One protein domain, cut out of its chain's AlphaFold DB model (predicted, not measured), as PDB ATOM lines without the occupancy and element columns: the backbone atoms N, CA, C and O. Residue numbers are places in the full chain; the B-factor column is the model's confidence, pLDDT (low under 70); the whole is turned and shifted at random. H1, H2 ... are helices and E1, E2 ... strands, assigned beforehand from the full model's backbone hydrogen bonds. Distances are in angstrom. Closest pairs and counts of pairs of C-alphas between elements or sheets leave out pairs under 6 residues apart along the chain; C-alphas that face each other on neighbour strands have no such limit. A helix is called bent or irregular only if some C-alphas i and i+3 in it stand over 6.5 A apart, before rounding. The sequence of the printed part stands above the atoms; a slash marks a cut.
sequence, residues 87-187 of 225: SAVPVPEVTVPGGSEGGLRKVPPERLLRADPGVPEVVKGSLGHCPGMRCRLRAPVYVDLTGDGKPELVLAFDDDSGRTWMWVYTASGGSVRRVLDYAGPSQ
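AT A GLANCE: This is residues 87 to 187 of the 225 residues of an uncharacterized protein of Streptomyces sp. 769 (UniProt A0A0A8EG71). This is one strongly twisted sheet of five strands, with the short helix H1 packed over one face of it and a second short helix, H2, beside H1 and only grazing the sheet. The long strands E3, E4 and E5 run to and fro along the longest axis, while the short strands E1 and E2 make the two edges. The printed part has 101 residues, with two named helices and five named strands in the order E1 H1 H2 E2 E3 E4 E5; the sheet's order is E1 E5 E4 E3 E2, antiparallel throughout, and the class is mixed. It is compact, with a radius of gyration of the C-alphas of 13.2 A, yet elongated, spanning 38 by 23 by 22 A.

IN THESE COORDINATES: Begin at C-alpha 89, at (3.524, 14.951, -34.474), where E1 starts; it runs through residues 89 to 95, 14.2 A. Next find H1, residues 109 to 115, 10.0 A, and H2, residues 121 to 129, 14.2 A. H2 is irregular, but only just: C-alphas 125 and 128 are 6.7 A apart. Then come E2, residues 141 to 143, 6.5 A, and E3, residues 152 to 158, 20.1 A. E4, residues 163 to 172, covers 29.7 A from C-alpha 163 at (17.714, 31.473, -33.067). E5, residues 175 to 185, covers 30.5 A and ends with C-alpha 185 at (17.388, 32.647, -28.777).

HOW THE PARTS SIT: Start with the meander E2 E3 E4 E5, each strand the antiparallel neighbour of the one before. In the hairpin E2 and E3, look at N 154 and O 141, 2.8 A apart and within hydrogen-bond range. In the hairpin E3 and E4, N 157 and O 165 are 2.8 A apart; in the hairpin E4 and E5, N 182 and O 166 are 2.8 A apart. E1 is antiparallel to E5, at 126 degrees between their directions, with N 178 and O 89 2.8 A apart. H1 is on the sheet at a height of 7.0 A; its closest C-alpha to E1 is that of Ala 115, 6.5 A from that of Val 91. H1 and H2, a helical hairpin, only just touch, with 3 pairs of C-alphas within 8 A; the closest are those of Arg 114 and Lys 124, 5.5 A. They run opposite ways at a steep tilt of 39 degrees. Every O i to N i+4 pair is within hydrogen-bond range in H1, and 3 of 5 are in H2.

THE WHOLE: The two C-alphas farthest apart are those of Gly 99 and Ser 161, 39.7 A. The printed part has no cut. The links E1 to H1 and H2 to E2 are long, of 13 and 11 residues. Look for pLDDT under 70 at residue 87 and residues 98 to 102; the mean of the printed part is 89.7.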
ATOM      1  N   SER A  87       4.024  19.091 -28.682       67.69
ATOM      2  CA  SER A  87       3.314  18.468 -29.798       67.69
ATOM      3  C   SER A  87       3.809  17.050 -30.044       67.69
ATOM      4  O   SER A  87       5.000  16.780 -29.923       67.69
ATOM      5  N   ALA A  88       2.873  16.148 -30.354       79.00
ATOM      6  CA  ALA A  88       3.125  14.743 -30.654       79.00
ATOM      7  C   ALA A  88       2.842  14.485 -32.144       79.00
ATOM      8  O   ALA A  88       1.794  13.931 -32.494       79.00
ATOM      9  N   VAL A  89       3.736  14.942 -33.018       85.94
ATOM     10  CA  VAL A  89       3.524  14.951 -34.474       85.94
ATOM     11  C   VAL A  89       4.218  13.743 -35.105       85.94
ATOM     12  O   VAL A  89       5.418  13.572 -34.896       85.94
ATOM     13  N   PRO A  90       3.514  12.882 -35.859       87.56
ATOM     14  CA  PRO A  90       4.166  11.851 -36.663       87.56
ATOM     15  C   PRO A  90       5.115  12.476 -37.686       87.56
ATOM     16  O   PRO A  90       4.789  13.511 -38.261       87.56
ATOM     17  N   VAL A  91       6.242  11.821 -37.956       88.06
ATOM     18  CA  VAL A  91       7.082  12.144 -39.114       88.06
ATOM     19  C   VAL A  91       6.792  11.115 -40.204       88.06
ATOM     20  O   VAL A  91       7.229   9.966 -40.076       88.06
ATOM     21  N   PRO A  92       6.016  11.470 -41.245       81.75
ATOM     22  CA  PRO A  92       5.717  10.553 -42.337       81.75
ATOM     23  C   PRO A  92       7.005  10.069 -43.018       81.75
ATOM     24  O   PRO A  92       8.038  10.729 -42.950       81.75
ATOM     25  N   GLU A  93       6.954   8.906 -43.672       81.69
ATOM     26  CA  GLU A  93       8.049   8.375 -44.517       81.69
ATOM     27  C   GLU A  93       9.354   7.996 -43.782       81.69
ATOM     28  O   GLU A  93      10.323   7.512 -44.388       81.69
ATOM     29  N   VAL A  94       9.399   8.167 -42.457       84.50
ATOM     30  CA  VAL A  94      10.507   7.722 -41.614       84.50
ATOM     31  C   VAL A  94      10.086   6.507 -40.803       84.50
ATOM     32  O   VAL A  94       9.390   6.599 -39.794       84.50
ATOM     33  N   THR A  95      10.572   5.351 -41.244       84.88
ATOM     34  CA  THR A  95      10.478   4.092 -40.511       84.88
ATOM     35  C   THR A  95      11.761   3.841 -39.735       84.88
ATOM     36  O   THR A  95      12.861   4.036 -40.255       84.88
ATOM     37  N   VAL A  96      11.622   3.353 -38.510       82.25
ATOM     38  CA  VAL A  96      12.738   2.889 -37.683       82.25
ATOM     39  C   VAL A  96      12.772   1.363 -37.690       82.25
ATOM     40  O   VAL A  96      11.733   0.741 -37.458       82.25
ATOM     41  N   PRO A  97      13.940   0.738 -37.929       70.38
ATOM     42  CA  PRO A  97      14.085  -0.700 -37.753       70.38
ATOM     43  C   PRO A  97      13.698  -1.093 -36.322       70.38
ATOM     44  O   PRO A  97      14.144  -0.462 -35.359       70.38
ATOM     45  N   GLY A  98      12.856  -2.120 -36.186       62.22
ATOM     46  CA  GLY A  98      12.503  -2.680 -34.882       62.22
ATOM     47  C   GLY A  98      13.712  -3.303 -34.173       62.22
ATOM     48  O   GLY A  98      14.721  -3.617 -34.801       62.22
ATOM     49  N   GLY A  99      13.596  -3.499 -32.858       59.75
ATOM     50  CA  GLY A  99      14.632  -4.125 -32.028       59.75
ATOM     51  C   GLY A  99      15.475  -3.139 -31.211       59.75
ATOM     52  O   GLY A  99      15.349  -1.922 -31.336       59.75
ATOM     53  N   SER A 100      16.315  -3.689 -30.334       57.34
ATOM     54  CA  SER A 100      17.157  -2.958 -29.375       57.34
ATOM     55  C   SER A 100      18.391  -2.289 -29.997       57.34
ATOM     56  O   SER A 100      18.906  -1.335 -29.428       57.34
ATOM     57  N   GLU A 101      18.854  -2.739 -31.170       53.97
ATOM     58  CA  GLU A 101      20.121  -2.279 -31.781       53.97
ATOM     59  C   GLU A 101      19.955  -1.272 -32.939       53.97
ATOM     60  O   GLU A 101      20.936  -0.799 -33.521       53.97
ATOM     61  N   GLY A 102      18.714  -0.931 -33.299       59.12
ATOM     62  CA  GLY A 102      18.405  -0.121 -34.480       59.12
ATOM     63  C   GLY A 102      17.878   1.266 -34.135       59.12
ATOM     64  O   GLY A 102      18.607   2.253 -34.214       59.12
ATOM     65  N   GLY A 103      16.606   1.334 -33.743       85.31
ATOM     66  CA  GLY A 103      15.945   2.541 -33.242       85.31
ATOM     67  C   GLY A 103      16.232   3.821 -34.038       85.31
ATOM     68  O   GLY A 103      16.516   3.806 -35.239       85.31
ATOM     69  N   LEU A 104      16.194   4.960 -33.344       91.69
ATOM     70  CA  LEU A 104      16.477   6.270 -33.937       91.69
ATOM     71  C   LEU A 104      17.937   6.427 -34.389       91.69
ATOM     72  O   LEU A 104      18.212   7.247 -35.256       91.69
ATOM     73  N   ARG A 105      18.869   5.617 -33.871       92.25
ATOM     74  CA  ARG A 105      20.297   5.679 -34.238       92.25
ATOM     75  C   ARG A 105      20.571   5.274 -35.687       92.25
ATOM     76  O   ARG A 105      21.612   5.632 -36.227       92.25
ATOM     77  N   LYS A 106      19.664   4.521 -36.316       90.25
ATOM     78  CA  LYS A 106      19.763   4.134 -37.735       90.25
ATOM     79  C   LYS A 106      19.129   5.153 -38.681       90.25
ATOM     80  O   LYS A 106      19.219   4.978 -39.892       90.25
ATOM     81  N   VAL A 107      18.488   6.197 -38.158       91.44
ATOM     82  CA  VAL A 107      17.872   7.249 -38.968       91.44
ATOM     83  C   VAL A 107      18.853   8.416 -39.092       91.44
ATOM     84  O   VAL A 107      19.201   9.013 -38.075       91.44
ATOM     85  N   PRO A 108      19.283   8.793 -40.311       93.38
ATOM     86  CA  PRO A 108      20.103   9.985 -40.496       93.38
ATOM     87  C   PRO A 108      19.344  11.240 -40.023       93.38
ATOM     88  O   PRO A 108      18.230  11.474 -40.513       93.38
ATOM     89  N   PRO A 109      19.904  12.058 -39.111       95.38
ATOM     90  CA  PRO A 109      19.241  13.247 -38.571       95.38
ATOM     91  C   PRO A 109      18.729  14.208 -39.646       95.38
ATOM     92  O   PRO A 109      17.618  14.721 -39.562       95.38
ATOM     93  N   GLU A 110      19.501  14.410 -40.708       95.56
ATOM     94  CA  GLU A 110      19.152  15.303 -41.805       95.56
ATOM     95  C   GLU A 110      17.996  14.740 -42.637       95.56
ATOM     96  O   GLU A 110      17.156  15.495 -43.120       95.56
ATOM     97  N   ARG A 111      17.920  13.410 -42.796       95.00
ATOM     98  CA  ARG A 111      16.774  12.758 -43.449       95.00
ATOM     99  C   ARG A 111      15.513  12.942 -42.611       95.00
ATOM    100  O   ARG A 111      14.474  13.269 -43.174       95.00
ATOM    101  N   LEU A 112      15.617  12.754 -41.295       95.94
ATOM    102  CA  LEU A 112      14.504  12.941 -40.367       95.94
ATOM    103  C   LEU A 112      13.968  14.377 -40.417       95.94
ATOM    104  O   LEU A 112      12.774  14.568 -40.623       95.94
ATOM    105  N   LEU A 113      14.849  15.375 -40.307       96.81
ATOM    106  CA  LEU A 113      14.460  16.788 -40.331       96.81
ATOM    107  C   LEU A 113      13.873  17.231 -41.679       96.81
ATOM    108  O   LEU A 113      12.965  18.056 -41.703       96.81
ATOM    109  N   ARG A 114      14.352  16.690 -42.811       96.06
ATOM    110  CA  ARG A 114      13.753  16.981 -44.129       96.06
ATOM    111  C   ARG A 114      12.337  16.420 -44.263       96.06
ATOM    112  O   ARG A 114      11.491  17.087 -44.848       96.06
ATOM    113  N   ALA A 115      12.103  15.218 -43.739       95.62
ATOM    114  CA  ALA A 115      10.808  14.540 -43.809       95.62
ATOM    115  C   ALA A 115       9.773  15.113 -42.826       95.62
ATOM    116  O   ALA A 115       8.572  14.944 -43.021       95.62
ATOM    117  N   ASP A 116      10.220  15.783 -41.765       95.75
ATOM    118  CA  ASP A 116       9.327  16.340 -40.758       95.75
ATOM    119  C   ASP A 116       8.592  17.599 -41.282       95.75
ATOM    120  O   ASP A 116       9.221  18.632 -41.542       95.75
ATOM    121  N   PRO A 117       7.247  17.565 -41.408       92.69
ATOM    122  CA  PRO A 117       6.469  18.701 -41.899       92.69
ATOM    123  C   PRO A 117       6.486  19.905 -40.949       92.69
ATOM    124  O   PRO A 117       6.202  21.020 -41.371       92.69
ATOM    125  N   GLY A 118       6.807  19.697 -39.671       91.12
ATOM    126  CA  GLY A 118       6.906  20.770 -38.688       91.12
ATOM    127  C   GLY A 118       8.275  21.444 -38.621       91.12
ATOM    128  O   GLY A 118       8.421  22.412 -37.882       91.12
ATOM    129  N   VAL A 119       9.267  20.958 -39.372       94.62
ATOM    130  CA  VAL A 119      10.575  21.615 -39.462       94.62
ATOM    131  C   VAL A 119      10.490  22.774 -40.467       94.62
ATOM    132  O   VAL A 119      10.074  22.552 -41.607       94.62
ATOM    133  N   PRO A 120      10.895  24.005 -40.095       93.44
ATOM    134  CA  PRO A 120      10.861  25.156 -40.996       93.44
ATOM    135  C   PRO A 120      11.734  24.980 -42.246       93.44
ATOM    136  O   PRO A 120      12.844  24.448 -42.177       93.44
ATOM    137  N   GLU A 121      11.301  25.533 -43.382       94.06
ATOM    138  CA  GLU A 121      12.045  25.440 -44.651       94.06
ATOM    139  C   GLU A 121      13.439  26.086 -44.593       94.06
ATOM    140  O   GLU A 121      14.374  25.595 -45.223       94.06
ATOM    141  N   VAL A 122      13.626  27.127 -43.770       90.94
ATOM    142  CA  VAL A 122      14.954  27.728 -43.529       90.94
ATOM    143  C   VAL A 122      15.947  26.716 -42.946       90.94
ATOM    144  O   VAL A 122      17.126  26.703 -43.313       90.94
ATOM    145  N   VAL A 123      15.464  25.819 -42.083       95.19
ATOM    146  CA  VAL A 123      16.264  24.731 -41.523       95.19
ATOM    147  C   VAL A 123      16.526  23.707 -42.619       95.19
ATOM    148  O   VAL A 123      17.686  23.409 -42.890       95.19
ATOM    149  N   LYS A 124      15.480  23.222 -43.307       96.12
ATOM    150  CA  LYS A 124      15.612  22.188 -44.351       96.12
ATOM    151  C   LYS A 124      16.578  22.593 -45.463       96.12
ATOM    152  O   LYS A 124      17.452  21.800 -45.817       96.12
ATOM    153  N   GLY A 125      16.483  23.830 -45.951       94.31
ATOM    154  CA  GLY A 125      17.379  24.378 -46.971       94.31
ATOM    155  C   GLY A 125      18.842  24.464 -46.521       94.31
ATOM    156  O   GLY A 125      19.747  24.376 -47.346       94.31
ATOM    157  N   SER A 126      19.092  24.557 -45.213       94.19
ATOM    158  CA  SER A 126      20.444  24.611 -44.644       94.19
ATOM    159  C   SER A 126      21.078  23.233 -44.416       94.19
ATOM    160  O   SER A 126      22.295  23.140 -44.244       94.19
ATOM    161  N   LEU A 127      20.291  22.148 -44.417       95.19
ATOM    162  CA  LEU A 127      20.786  20.797 -44.114       95.19
ATOM    163  C   LEU A 127      21.755  20.248 -45.171       95.19
ATOM    164  O   LEU A 127      22.485  19.305 -44.883       95.19
ATOM    165  N   GLY A 128      21.803  20.834 -46.374       92.81
ATOM    166  CA  GLY A 128      22.795  20.486 -47.401       92.81
ATOM    167  C   GLY A 128      24.245  20.787 -46.997       92.81
ATOM    168  O   GLY A 128      25.174  20.316 -47.644       92.81
ATOM    169  N   HIS A 129      24.454  21.542 -45.916       92.56
ATOM    170  CA  HIS A 129      25.777  21.812 -45.350       92.56
ATOM    171  C   HIS A 129      26.239  20.764 -44.324       92.56
ATOM    172  O   HIS A 129      27.312  20.930 -43.740       92.56
ATOM    173  N   CYS A 130      25.443  19.714 -44.088       93.50
ATOM    174  CA  CYS A 130      25.717  18.665 -43.113       93.50
ATOM    175  C   CYS A 130      26.025  17.309 -43.785       93.50
ATOM    176  O   CYS A 130      25.311  16.923 -44.715       93.50
ATOM    177  N   PRO A 131      27.046  16.567 -43.303       90.44
ATOM    178  CA  PRO A 131      28.030  16.987 -42.297       90.44
ATOM    179  C   PRO A 131      29.063  17.969 -42.888       90.44
ATOM    180  O   PRO A 131      29.319  17.965 -44.089       90.44
ATOM    181  N   GLY A 132      29.688  18.807 -42.055       88.88
ATOM    182  CA  GLY A 132      30.753  19.714 -42.503       88.88
ATOM    183  C   GLY A 132      30.926  20.957 -41.631       88.88
ATOM    184  O   GLY A 132      30.167  21.190 -40.699       88.88
ATOM    185  N   MET A 133      31.913  21.798 -41.958       89.56
ATOM    186  CA  MET A 133      32.241  23.009 -41.178       89.56
ATOM    187  C   MET A 133      31.128  24.065 -41.170       89.56
ATOM    188  O   MET A 133      31.071  24.898 -40.274       89.56
ATOM    189  N   ARG A 134      30.256  24.049 -42.186       91.38
ATOM    190  CA  ARG A 134      29.089  24.937 -42.289       91.38
ATOM    191  C   ARG A 134      27.812  24.283 -41.753       91.38
ATOM    192  O   ARG A 134      26.740  24.869 -41.868       91.38
ATOM    193  N   CYS A 135      27.914  23.071 -41.206       94.81
ATOM    194  CA  CYS A 135      26.786  22.387 -40.604       94.81
ATOM    195  C   CYS A 135      26.413  23.086 -39.302       94.81
ATOM    196  O   CYS A 135      27.201  23.146 -38.360       94.81
ATOM    197  N   ARG A 136      25.191  23.609 -39.262       94.12
ATOM    198  CA  ARG A 136      24.637  24.277 -38.081       94.12
ATOM    199  C   ARG A 136      23.753  23.368 -37.229       94.12
ATOM    200  O   ARG A 136      23.253  23.781 -36.186       94.12
ATOM    201  N   LEU A 137      23.569  22.124 -37.668       96.06
ATOM    202  CA  LEU A 137      22.999  21.070 -36.844       96.06
ATOM    203  C   LEU A 137      24.051  20.655 -35.810       96.06
ATOM    204  O   LEU A 137      25.155  20.240 -36.164       96.06
ATOM    205  N   ARG A 138      23.717  20.786 -34.527       95.31
ATOM    206  CA  ARG A 138      24.565  20.313 -33.430       95.31
ATOM    207  C   ARG A 138      24.683  18.791 -33.484       95.31
ATOM    208  O   ARG A 138      23.826  18.112 -34.050       95.31
ATOM    209  N   ALA A 139      25.727  18.256 -32.849       95.25
ATOM    210  CA  ALA A 139      25.903  16.813 -32.728       95.25
ATOM    211  C   ALA A 139      24.606  16.160 -32.190       95.25
ATOM    212  O   ALA A 139      24.087  16.629 -31.172       95.25
ATOM    213  N   PRO A 140      24.067  15.123 -32.855       96.69
ATOM    214  CA  PRO A 140      22.858  14.443 -32.405       96.69
ATOM    215  C   PRO A 140      23.054  13.810 -31.026       96.69
ATOM    216  O   PRO A 140      24.067  13.146 -30.794       96.69
ATOM    217  N   VAL A 141      22.076  13.969 -30.134       97.44
ATOM    218  CA  VAL A 141      22.133  13.403 -28.780       97.44
ATOM    219  C   VAL A 141      21.050  12.350 -28.613       97.44
ATOM    220  O   VAL A 141      19.916  12.539 -29.038       97.44
ATOM    221  N   TYR A 142      21.417  11.232 -27.995       95.81
ATOM    222  CA  TYR A 142      20.543  10.084 -27.786       95.81
ATOM    223  C   TYR A 142      20.451   9.795 -26.293       95.81
ATOM    224  O   TYR A 142      21.456   9.411 -25.693       95.81
ATOM    225  N   VAL A 143      19.272   9.972 -25.704       95.50
ATOM    226  CA  VAL A 143      19.058   9.856 -24.256       95.50
ATOM    227  C   VAL A 143      17.666   9.302 -23.965       95.50
ATOM    228  O   VAL A 143      16.712   9.671 -24.637       95.50
ATOM    229  N   ASP A 144      17.555   8.392 -22.999       95.44
ATOM    230  CA  ASP A 144      16.272   7.811 -22.586       95.44
ATOM    231  C   ASP A 144      15.518   8.795 -21.674       95.44
ATOM    232  O   ASP A 144      15.864   8.972 -20.503       95.44
ATOM    233  N   LEU A 145      14.518   9.478 -22.235       96.56
ATOM    234  CA  LEU A 145      13.675  10.452 -21.534       96.56
ATOM    235  C   LEU A 145      12.313   9.847 -21.173       96.56
ATOM    236  O   LEU A 145      11.645  10.304 -20.242       96.56
ATOM    237  N   THR A 146      11.882   8.815 -21.897       94.56
ATOM    238  CA  THR A 146      10.609   8.127 -21.648       94.56
ATOM    239  C   THR A 146      10.713   7.078 -20.541       94.56
ATOM    240  O   THR A 146       9.732   6.833 -19.833       94.56
ATOM    241  N   GLY A 147      11.909   6.546 -20.293       93.75
ATOM    242  CA  GLY A 147      12.200   5.471 -19.345       93.75
ATOM    243  C   GLY A 147      11.876   4.077 -19.879       93.75
ATOM    244  O   GLY A 147      11.675   3.169 -19.075       93.75
ATOM    245  N   ASP A 148      11.762   3.904 -21.197       91.00
ATOM    246  CA  ASP A 148      11.466   2.609 -21.826       91.00
ATOM    247  C   ASP A 148      12.736   1.821 -22.217       91.00
ATOM    248  O   ASP A 148      12.648   0.745 -22.818       91.00
ATOM    249  N   GLY A 149      13.918   2.344 -21.867       91.19
ATOM    250  CA  GLY A 149      15.217   1.770 -22.200       91.19
ATOM    251  C   GLY A 149      15.676   2.061 -23.629       91.19
ATOM    252  O   GLY A 149      16.752   1.600 -24.024       91.19
ATOM    253  N   LYS A 150      14.902   2.810 -24.424       90.81
ATOM    254  CA  LYS A 150      15.269   3.238 -25.775       90.81
ATOM    255  C   LYS A 150      15.517   4.743 -25.772       90.81
ATOM    256  O   LYS A 150      14.713   5.510 -25.264       90.81
ATOM    257  N   PRO A 151      16.626   5.205 -26.366       93.94
ATOM    258  CA  PRO A 151      16.916   6.625 -26.361       93.94
ATOM    259  C   PRO A 151      16.012   7.390 -27.333       93.94
ATOM    260  O   PRO A 151      15.923   7.045 -28.516       93.94
ATOM    261  N   GLU A 152      15.459   8.501 -26.858       96.19
ATOM    262  CA  GLU A 152      14.977   9.598 -27.689       96.19
ATOM    263  C   GLU A 152      16.148  10.282 -28.409       96.19
ATOM    264  O   GLU A 152      17.279  10.315 -27.918       96.19
ATOM    265  N   LEU A 153      15.863  10.864 -29.573       97.56
ATOM    266  CA  LEU A 153      16.807  11.666 -30.349       97.56
ATOM    267  C   LEU A 153      16.530  13.154 -30.133       97.56
ATOM    268  O   LEU A 153      15.473  13.649 -30.521       97.56
ATOM    269  N   VAL A 154      17.500  13.867 -29.565       98.12
ATOM    270  CA  VAL A 154      17.490  15.323 -29.403       98.12
ATOM    271  C   VAL A 154      18.357  15.955 -30.490       98.12
ATOM    272  O   VAL A 154      19.549  15.654 -30.612       98.12
ATOM    273  N   LEU A 155      17.756  16.846 -31.276       97.88
ATOM    274  CA  LEU A 155      18.417  17.611 -32.332       97.88
ATOM    275  C   LEU A 155      18.284  19.100 -32.042       97.88
ATOM    276  O   LEU A 155      17.219  19.543 -31.628       97.88
ATOM    277  N   ALA A 156      19.337  19.870 -32.314       96.75
ATOM    278  CA  ALA A 156      19.286  21.326 -32.265       96.75
ATOM    279  C   ALA A 156      20.010  21.952 -33.456       96.75
ATOM    280  O   ALA A 156      21.076  21.484 -33.849       96.75
ATOM    281  N   PHE A 157      19.436  23.012 -34.010       96.06
ATOM    282  CA  PHE A 157      19.942  23.745 -35.161       96.06
ATOM    283  C   PHE A 157      20.047  25.233 -34.821       96.06
ATOM    284  O   PHE A 157      19.051  25.855 -34.448       96.06
ATOM    285  N   ASP A 158      21.245  25.791 -34.969       93.62
ATOM    286  CA  ASP A 158      21.518  27.212 -34.745       93.62
ATOM    287  C   ASP A 158      21.344  27.952 -36.088       93.62
ATOM    288  O   ASP A 158      22.086  27.690 -37.028       93.62
ATOM    289  N   ASP A 159      20.355  28.833 -36.251       89.94
ATOM    290  CA  ASP A 159      20.162  29.555 -37.517       89.94
ATOM    291  C   ASP A 159      20.963  30.868 -37.602       89.94
ATOM    292  O   ASP A 159      21.488  31.378 -36.612       89.94
ATOM    293  N   ASP A 160      21.047  31.439 -38.808       88.31
ATOM    294  CA  ASP A 160      21.799  32.679 -39.053       88.31
ATOM    295  C   ASP A 160      21.141  33.924 -38.435       88.31
ATOM    296  O   ASP A 160      21.776  34.974 -38.338       88.31
ATOM    297  N   SER A 161      19.879  33.826 -38.001       85.44
ATOM    298  CA  SER A 161      19.177  34.912 -37.309       85.44
ATOM    299  C   SER A 161      19.489  34.958 -35.813       85.44
ATOM    300  O   SER A 161      19.015  35.847 -35.107       85.44
ATOM    301  N   GLY A 162      20.294  34.013 -35.319       84.62
ATOM    302  CA  GLY A 162      20.584  33.885 -33.901       84.62
ATOM    303  C   GLY A 162      19.435  33.244 -33.131       84.62
ATOM    304  O   GLY A 162      19.242  33.566 -31.961       84.62
ATOM    305  N   ARG A 163      18.673  32.341 -33.757       87.81
ATOM    306  CA  ARG A 163      17.714  31.473 -33.067       87.81
ATOM    307  C   ARG A 163      18.251  30.054 -32.994       87.81
ATOM    308  O   ARG A 163      18.928  29.584 -33.906       87.81
ATOM    309  N   THR A 164      17.885  29.353 -31.931       91.75
ATOM    310  CA  THR A 164      18.090  27.908 -31.834       91.75
ATOM    311  C   THR A 164      16.751  27.209 -31.973       91.75
ATOM    312  O   THR A 164      15.822  27.481 -31.211       91.75
ATOM    313  N   TRP A 165      16.673  26.278 -32.913       94.19
ATOM    314  CA  TRP A 165      15.569  25.338 -33.052       94.19
ATOM    315  C   TRP A 165      15.971  24.021 -32.406       94.19
ATOM    316  O   TRP A 165      17.103  23.581 -32.589       94.19
ATOM    317  N   MET A 166      15.082  23.388 -31.652       95.75
ATOM    318  CA  MET A 166      15.347  22.111 -31.006       95.75
ATOM    319  C   MET A 166      14.126  21.202 -31.100       95.75
ATOM    320  O   MET A 166      13.000  21.615 -30.832       95.75
ATOM    321  N   TRP A 167      14.370  19.941 -31.431       97.06
ATOM    322  CA  TRP A 167      13.342  18.917 -31.541       97.06
ATOM    323  C   TRP A 167      13.749  17.679 -30.763       97.06
ATOM    324  O   TRP A 167      14.931  17.332 -30.696       97.06
ATOM    325  N   VAL A 168      12.754  16.991 -30.209       97.56
ATOM    326  CA  VAL A 168      12.943  15.669 -29.612       97.56
ATOM    327  C   VAL A 168      12.047  14.679 -30.323       97.56
ATOM    328  O   VAL A 168      10.851  14.926 -30.485       97.56
ATOM    329  N   TYR A 169      12.628  13.557 -30.728       97.00
ATOM    330  CA  TYR A 169      11.945  12.478 -31.417       97.00
ATOM    331  C   TYR A 169      11.961  11.211 -30.576       97.00
ATOM    332  O   TYR A 169      12.992  10.854 -30.011       97.00
ATOM    333  N   THR A 170      10.832  10.509 -30.556       94.69
ATOM    334  CA  THR A 170      10.710   9.155 -30.007       94.69
ATOM    335  C   THR A 170      10.318   8.176 -31.115       94.69
ATOM    336  O   THR A 170       9.721   8.560 -32.129       94.69
ATOM    337  N   ALA A 171      10.655   6.905 -30.922       92.31
ATOM    338  CA  ALA A 171      10.298   5.807 -31.809       92.31
ATOM    339  C   ALA A 171       9.240   4.918 -31.146       92.31
ATOM    340  O   ALA A 171       9.456   4.396 -30.058       92.31
ATOM    341  N   SER A 172       8.122   4.675 -31.828       83.56
ATOM    342  CA  SER A 172       7.088   3.755 -31.350       83.56
ATOM    343  C   SER A 172       6.477   2.974 -32.506       83.56
ATOM    344  O   SER A 172       6.144   3.543 -33.546       83.56
ATOM    345  N   GLY A 173       6.365   1.652 -32.353       78.69
ATOM    346  CA  GLY A 173       5.730   0.781 -33.350       78.69
ATOM    347  C   GLY A 173       6.321   0.888 -34.763       78.69
ATOM    348  O   GLY A 173       5.574   0.854 -35.731       78.69
ATOM    349  N   GLY A 174       7.638   1.087 -34.897       85.62
ATOM    350  CA  GLY A 174       8.302   1.255 -36.202       85.62
ATOM    351  C   GLY A 174       8.186   2.659 -36.814       85.62
ATOM    352  O   GLY A 174       8.775   2.918 -37.862       85.62
ATOM    353  N   SER A 175       7.478   3.577 -36.154       88.50
ATOM    354  CA  SER A 175       7.265   4.959 -36.594       88.50
ATOM    355  C   SER A 175       8.000   5.966 -35.709       88.50
ATOM    356  O   SER A 175       8.283   5.691 -34.541       88.50
ATOM    357  N   VAL A 176       8.305   7.141 -36.264       93.44
ATOM    358  CA  VAL A 176       8.936   8.250 -35.535       93.44
ATOM    359  C   VAL A 176       7.914   9.342 -35.249       93.44
ATOM    360  O   VAL A 176       7.093   9.696 -36.098       93.44
ATOM    361  N   ARG A 177       7.966   9.894 -34.037       93.56
ATOM    362  CA  ARG A 177       7.121  11.009 -33.607       93.56
ATOM    363  C   ARG A 177       7.985  12.099 -32.999       93.56
ATOM    364  O   ARG A 177       8.799  11.816 -32.123       93.56
ATOM    365  N   ARG A 178       7.764  13.344 -33.409       95.62
ATOM    366  CA  ARG A 178       8.241  14.508 -32.671       95.62
ATOM    367  C   ARG A 178       7.419  14.648 -31.397       95.62
ATOM    368  O   ARG A 178       6.196  14.620 -31.476       95.62
ATOM    369  N   VAL A 179       8.081  14.769 -30.251       95.56
ATOM    370  CA  VAL A 179       7.475  14.866 -28.908       95.56
ATOM    371  C   VAL A 179       7.838  16.150 -28.163       95.56
ATOM    372  O   VAL A 179       7.268  16.420 -27.105       95.56
ATOM    373  N   LEU A 180       8.760  16.940 -28.720       95.56
ATOM    374  CA  LEU A 180       9.041  18.321 -28.338       95.56
ATOM    375  C   LEU A 180       9.400  19.124 -29.587       95.56
ATOM    376  O   LEU A 180      10.129  18.638 -30.454       95.56
ATOM    377  N   ASP A 181       8.909  20.355 -29.634       93.69
ATOM    378  CA  ASP A 181       9.284  21.380 -30.599       93.69
ATOM    379  C   ASP A 181       9.573  22.652 -29.811       93.69
ATOM    380  O   ASP A 181       8.724  23.114 -29.046       93.69
ATOM    381  N   TYR A 182      10.791  23.155 -29.925       91.06
ATOM    382  CA  TYR A 182      11.264  24.284 -29.151       91.06
ATOM    383  C   TYR A 182      12.016  25.245 -30.068       91.06
ATOM    384  O   TYR A 182      12.852  24.840 -30.876       91.06
ATOM    385  N   ALA A 183      11.748  26.536 -29.914       89.19
ATOM    386  CA  ALA A 183      12.486  27.586 -30.594       89.19
ATOM    387  C   ALA A 183      12.785  28.715 -29.610       89.19
ATOM    388  O   ALA A 183      11.868  29.290 -29.025       89.19
ATOM    389  N   GLY A 184      14.063  29.044 -29.467       85.75
ATOM    390  CA  GLY A 184      14.551  30.053 -28.534       85.75
ATOM    391  C   GLY A 184      15.644  30.933 -29.148       85.75
ATOM    392  O   GLY A 184      15.926  30.832 -30.347       85.75
ATOM    393  N   PRO A 185      16.265  31.811 -28.347       85.12
ATOM    394  CA  PRO A 185      17.388  32.647 -28.777       85.12
ATOM    395  C   PRO A 185      18.655  31.819 -29.092       85.12
ATOM    396  O   PRO A 185      18.674  30.590 -29.018       85.12
ATOM    397  N   SER A 186      19.749  32.488 -29.457       74.88
ATOM    398  CA  SER A 186      21.000  31.853 -29.909       74.88
ATOM    399  C   SER A 186      21.738  31.068 -28.826       74.88
ATOM    400  O   SER A 186      22.557  30.207 -29.141       74.88
ATOM    401  N   GLN A 187      21.466  31.338 -27.547       81.12
ATOM    402  CA  GLN A 187      22.139  30.683 -26.422       81.12
ATOM    403  C   GLN A 187      21.183  29.720 -25.720       81.12
ATOM    404  O   GLN A 187      20.904  29.841 -24.531       81.12
TER     405      GLN A 187